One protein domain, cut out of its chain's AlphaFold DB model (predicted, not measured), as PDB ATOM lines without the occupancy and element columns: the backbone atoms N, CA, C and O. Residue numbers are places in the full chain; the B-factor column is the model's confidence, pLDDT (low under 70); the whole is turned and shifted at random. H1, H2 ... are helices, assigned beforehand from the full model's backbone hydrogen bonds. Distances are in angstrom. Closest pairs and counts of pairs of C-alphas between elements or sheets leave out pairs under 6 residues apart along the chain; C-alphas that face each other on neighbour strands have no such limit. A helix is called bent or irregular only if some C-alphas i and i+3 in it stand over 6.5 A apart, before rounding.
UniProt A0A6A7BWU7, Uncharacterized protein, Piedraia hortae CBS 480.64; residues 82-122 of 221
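This is residues 82 to 122 of the 221 residues of an uncharacterized protein of Piedraia hortae CBS 480.64 (UniProt A0A6A7BWU7). Three helices follow one another end to end as a thin rod: the longer H1 and H2 run one after the other along its length, joined at a slight corner, and the short H3 turns off across the far end like a hook. No helix packs on another, and there is no core. The printed part has 41 residues with three named helices, in the order H1, H2, H3, and no named strand; its class is all helix. It is extended, with a radius of gyration of the C-alphas of 16.5 A, and the C-alphas span 52 by 15 by 10 A along their three main axes.

Start at C-alpha 82, at (310.358, 334.299, 219.098), where H1 begins. H1 holds residues 82 to 97 and is the longest helix by residues; from there it runs 22.7 A to C-alpha 97 at (320.209, 314.628, 213.556). Pass His 98 and Gln 99, and at Val 100 you enter H2, residues 100 to 112, which measures 18.4 A from first to last C-alpha and ends at C-alpha 112 at (334.223, 307.816, 193.002). After Leu 113 and Gly 114 comes H3, residues 115 to 121, which measures 10.6 A from first to last C-alpha and ends at C-alpha 121 at (343.040, 307.532, 202.873). H3 is neither bent nor irregular, but only just: C-alphas 116 and 119 are 6.3 A apart.

Look first at H1, which touches no helix. A tight link of 2 residues joins it to H2, yet H1 and H2 are apart, with no C-alpha of the one within 8 A of the other. A second tight link, again of 2 residues, leads from H2 to H3; these two are only just apart, with their closest C-alphas 8.1 A from each other. H1 and H3 are apart as well. In the backbone of H2 every O i to N i+4 pair is within hydrogen-bond range, while in H1 it is 11 of 12. In H3 it is 1 of 3, and 1 of its 4 O i to N i+3 pairs is within range.

The two C-alphas farthest apart are those of Pro 82 and Lys 116, at 51.8 A; from the first printed C-alpha to the last, Lys 122, it is 43.8 A. Residues 82 to 109 stand free, of which 82 to 97 belong to H1 and 100 to 109 to H2. The printed part has no cut, and neither of its links is long. In the B-factor column you find a mean pLDDT of 71.6 for the printed part of this model: 87 in H1, 67 in H2 and 51 in H3. It is under 70 in 22 residues, namely 100 to 103 and 105 to 122.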
ATOM      1  N   PRO A  82     310.754 335.513 218.373       89.88
ATOM      2  CA  PRO A  82     310.358 334.299 219.098       89.88
ATOM      3  C   PRO A  82     309.625 333.261 218.240       89.88
ATOM      4  O   PRO A  82     309.916 332.064 218.313       89.88
ATOM      5  N   ALA A  83     308.721 333.731 217.374       87.88
ATOM      6  CA  ALA A  83     307.981 332.884 216.446       87.88
ATOM      7  C   ALA A  83     308.912 332.148 215.467       87.88
ATOM      8  O   ALA A  83     308.753 330.952 215.248       87.88
ATOM      9  N   LEU A  84     309.919 332.830 214.909       87.38
ATOM     10  CA  LEU A  84     310.850 332.254 213.935       87.38
ATOM     11  C   LEU A  84     311.948 331.423 214.602       87.38
ATOM     12  O   LEU A  84     312.286 330.342 214.119       87.38
ATOM     13  N   SER A  85     312.490 331.892 215.727       90.56
ATOM     14  CA  SER A  85     313.607 331.241 216.413       90.56
ATOM     15  C   SER A  85     313.251 329.834 216.887       90.56
ATOM     16  O   SER A  85     314.096 328.935 216.830       90.56
ATOM     17  N   HIS A  86     312.000 329.618 217.309       89.81
ATOM     18  CA  HIS A  86     311.500 328.299 217.690       89.81
ATOM     19  C   HIS A  86     311.577 327.309 216.514       89.81
ATOM     20  O   HIS A  86     312.245 326.274 216.615       89.81
ATOM     21  N   TRP A  87     310.971 327.653 215.372       90.38
ATOM     22  CA  TRP A  87     310.953 326.800 214.179       90.38
ATOM     23  C   TRP A  87     312.347 326.569 213.599       90.38
ATOM     24  O   TRP A  87     312.720 325.431 213.313       90.38
ATOM     25  N   LEU A  88     313.164 327.621 213.497       89.50
ATOM     26  CA  LEU A  88     314.537 327.515 212.996       89.50
ATOM     27  C   LEU A  88     315.386 326.573 213.852       89.50
ATOM     28  O   LEU A  88     316.184 325.804 213.319       89.50
ATOM     29  N   THR A  89     315.192 326.589 215.172       87.69
ATOM     30  CA  THR A  89     315.905 325.686 216.080       87.69
ATOM     31  C   THR A  89     315.486 324.236 215.859       87.69
ATOM     32  O   THR A  89     316.347 323.354 215.842       87.69
ATOM     33  N   GLN A  90     314.193 323.966 215.660       88.81
ATOM     34  CA  GLN A  90     313.706 322.615 215.371       88.81
ATOM     35  C   GLN A  90     314.211 322.097 214.022       88.81
ATOM     36  O   GLN A  90     314.734 320.986 213.958       88.81
ATOM     37  N   ILE A  91     314.159 322.922 212.974       87.31
ATOM     38  CA  ILE A  91     314.696 322.587 211.650       87.31
ATOM     39  C   ILE A  91     316.203 322.315 211.744       87.31
ATOM     40  O   ILE A  91     316.690 321.292 211.261       87.31
ATOM     41  N   ALA A  92     316.954 323.178 212.434       85.56
ATOM     42  CA  ALA A  92     318.385 322.980 212.633       85.56
ATOM     43  C   ALA A  92     318.685 321.683 213.403       85.56
ATOM     44  O   ALA A  92     319.628 320.974 213.054       85.56
ATOM     45  N   LYS A  93     317.892 321.343 214.430       86.69
ATOM     46  CA  LYS A  93     317.996 320.063 215.154       86.69
ATOM     47  C   LYS A  93     317.695 318.878 214.239       86.69
ATOM     48  O   LYS A  93     318.466 317.922 214.245       86.69
ATOM     49  N   PHE A  94     316.642 318.965 213.428       87.00
ATOM     50  CA  PHE A  94     316.271 317.928 212.471       87.00
ATOM     51  C   PHE A  94     317.416 317.641 211.502       87.00
ATOM     52  O   PHE A  94     317.875 316.507 211.457       87.00
ATOM     53  N   PHE A  95     317.957 318.650 210.815       81.50
ATOM     54  CA  PHE A  95     319.069 318.460 209.875       81.50
ATOM     55  C   PHE A  95     320.382 318.056 210.558       81.50
ATOM     56  O   PHE A  95     321.186 317.331 209.976       81.50
ATOM     57  N   ARG A  96     320.618 318.484 211.806       77.94
ATOM     58  CA  ARG A  96     321.770 317.999 212.582       77.94
ATOM     59  C   ARG A  96     321.656 316.512 212.897       77.94
ATOM     60  O   ARG A  96     322.665 315.823 212.780       77.94
ATOM     61  N   ALA A  97     320.470 316.037 213.270       77.38
ATOM     62  CA  ALA A  97     320.209 314.628 213.556       77.38
ATOM     63  C   ALA A  97     320.139 313.775 212.275       77.38
ATOM     64  O   ALA A  97     320.676 312.673 212.226       77.38
ATOM     65  N   HIS A  98     319.551 314.316 211.210       75.75
ATOM     66  CA  HIS A  98     319.330 313.646 209.934       75.75
ATOM     67  C   HIS A  98     320.392 314.091 208.931       75.75
ATOM     68  O   HIS A  98     320.141 314.847 207.995       75.75
ATOM     69  N   GLN A  99     321.608 313.582 209.126       75.94
ATOM     70  CA  GLN A  99     322.757 313.781 208.236       75.94
ATOM     71  C   GLN A  99     322.613 312.994 206.915       75.94
ATOM     72  O   GLN A  99     323.577 312.399 206.432       75.94
ATOM     73  N   VAL A 100     321.416 312.957 206.322       69.56
ATOM     74  CA  VAL A 100     321.101 312.175 205.114       69.56
ATOM     75  C   VAL A 100     321.993 312.611 203.952       69.56
ATOM     76  O   VAL A 100     322.650 311.779 203.335       69.56
ATOM     77  N   HIS A 101     322.156 313.920 203.749       66.56
ATOM     78  CA  HIS A 101     323.072 314.451 202.735       66.56
ATOM     79  C   HIS A 101     324.542 314.102 203.007       66.56
ATOM     80  O   HIS A 101     325.308 313.899 202.072       66.56
ATOM     81  N   LEU A 102     324.955 313.986 204.275       67.19
ATOM     82  CA  LEU A 102     326.311 313.545 204.619       67.19
ATOM     83  C   LEU A 102     326.501 312.054 204.310       67.19
ATOM     84  O   LEU A 102     327.582 311.645 203.888       67.19
ATOM     85  N   ALA A 103     325.472 311.237 204.545       65.94
ATOM     86  CA  ALA A 103     325.475 309.824 204.197       65.94
ATOM     87  C   ALA A 103     325.551 309.644 202.675       65.94
ATOM     88  O   ALA A 103     326.389 308.888 202.191       65.94
ATOM     89  N   GLU A 104     324.771 310.412 201.921       70.19
ATOM     90  CA  GLU A 104     324.775 310.384 200.461       70.19
ATOM     91  C   GLU A 104     326.096 310.888 199.867       70.19
ATOM     92  O   GLU A 104     326.677 310.245 198.996       70.19
ATOM     93  N   LEU A 105     326.665 311.959 200.424       68.69
ATOM     94  CA  LEU A 105     327.979 312.461 200.022       68.69
ATOM     95  C   LEU A 105     329.088 311.442 200.329       68.69
ATOM     96  O   LEU A 105     330.005 311.267 199.528       68.69
ATOM     97  N   LYS A 106     328.994 310.701 201.444       65.19
ATOM     98  CA  LYS A 106     329.898 309.574 201.737       65.19
ATOM     99  C   LYS A 106     329.727 308.425 200.740       65.19
ATOM    100  O   LYS A 106     330.732 307.834 200.350       65.19
ATOM    101  N   LEU A 107     328.499 308.106 200.332       69.19
ATOM    102  CA  LEU A 107     328.224 307.078 199.321       69.19
ATOM    103  C   LEU A 107     328.797 307.478 197.957       69.19
ATOM    104  O   LEU A 107     329.488 306.674 197.332       69.19
ATOM    105  N   GLN A 108     328.617 308.733 197.547       69.94
ATOM    106  CA  GLN A 108     329.212 309.278 196.326       69.94
ATOM    107  C   GLN A 108     330.744 309.268 196.401       69.94
ATOM    108  O   GLN A 108     331.393 308.744 195.503       69.94
ATOM    109  N   GLN A 109     331.344 309.714 197.511       64.50
ATOM    110  CA  GLN A 109     332.798 309.627 197.718       64.50
ATOM    111  C   GLN A 109     333.320 308.189 197.632       64.50
ATOM    112  O   GLN A 109     334.409 307.948 197.112       64.50
ATOM    113  N   VAL A 110     332.555 307.227 198.148       64.00
ATOM    114  CA  VAL A 110     332.858 305.797 198.067       64.00
ATOM    115  C   VAL A 110     332.780 305.273 196.634       64.00
ATOM    116  O   VAL A 110     333.608 304.438 196.272       64.00
ATOM    117  N   ALA A 111     331.808 305.735 195.850       66.81
ATOM    118  CA  ALA A 111     331.636 305.341 194.457       66.81
ATOM    119  C   ALA A 111     332.753 305.907 193.566       66.81
ATOM    120  O   ALA A 111     333.271 305.197 192.708       66.81
ATOM    121  N   THR A 112     333.182 307.151 193.805       65.81
ATOM    122  CA  THR A 112     334.223 307.816 193.002       65.81
ATOM    123  C   THR A 112     335.647 307.381 193.381       65.81
ATOM    124  O   THR A 112     336.534 307.343 192.532       65.81
ATOM    125  N   LEU A 113     335.903 307.030 194.649       63.22
ATOM    126  CA  LEU A 113     337.224 306.594 195.116       63.22
ATOM    127  C   LEU A 113     337.320 305.060 195.104       63.22
ATOM    128  O   LEU A 113     336.897 304.382 196.041       63.22
ATOM    129  N   GLY A 114     337.925 304.501 194.053       58.16
ATOM    130  CA  GLY A 114     338.117 303.055 193.897       58.16
ATOM    131  C   GLY A 114     338.757 302.354 195.115       58.16
ATOM    132  O   GLY A 114     339.505 302.945 195.903       58.16
ATOM    133  N   LYS A 115     338.501 301.040 195.257       56.16
ATOM    134  CA  LYS A 115     338.867 300.194 196.422       56.16
ATOM    135  C   LYS A 115     340.333 300.318 196.891       56.16
ATOM    136  O   LYS A 115     340.599 300.118 198.077       56.16
ATOM    137  N   LYS A 116     341.271 300.669 196.003       50.91
ATOM    138  CA  LYS A 116     342.710 300.809 196.305       50.91
ATOM    139  C   LYS A 116     343.067 302.110 197.051       50.91
ATOM    140  O   LYS A 116     343.958 302.083 197.897       50.91
ATOM    141  N   GLU A 117     342.341 303.216 196.852       53.56
ATOM    142  CA  GLU A 117     342.581 304.464 197.605       53.56
ATOM    143  C   GLU A 117     341.979 304.438 199.021       53.56
ATOM    144  O   GLU A 117     342.481 305.108 199.928       53.56
ATOM    145  N   ARG A 118     340.952 303.602 199.249       50.91
ATOM    146  CA  ARG A 118     340.254 303.450 200.541       50.91
ATOM    147  C   ARG A 118     341.178 303.060 201.703       50.91
ATOM    148  O   ARG A 118     341.023 303.599 202.797       50.91
ATOM    149  N   LYS A 119     342.145 302.154 201.493       47.69
ATOM    150  CA  LYS A 119     343.082 301.717 202.555       47.69
ATOM    151  C   LYS A 119     344.125 302.787 202.904       47.69
ATOM    152  O   LYS A 119     344.523 302.887 204.059       47.69
ATOM    153  N   LYS A 120     344.524 303.624 201.937       48.19
ATOM    154  CA  LYS A 120     345.549 304.668 202.124       48.19
ATOM    155  C   LYS A 120     344.977 305.954 202.743       48.19
ATOM    156  O   LYS A 120     345.660 306.622 203.513       48.19
ATOM    157  N   LYS A 121     343.709 306.284 202.451       48.12
ATOM    158  CA  LYS A 121     343.040 307.532 202.873       48.12
ATOM    159  C   LYS A 121     342.145 307.421 204.117       48.12
ATOM    160  O   LYS A 121     341.879 308.455 204.727       48.12
ATOM    161  N   LYS A 122     341.749 306.216 204.567       46.34
ATOM    162  CA  LYS A 122     341.010 306.029 205.842       46.34
ATOM    163  C   LYS A 122     341.731 306.630 207.062       46.34
ATOM    164  O   LYS A 122     341.068 306.999 208.018       46.34
TER     165      LYS A 122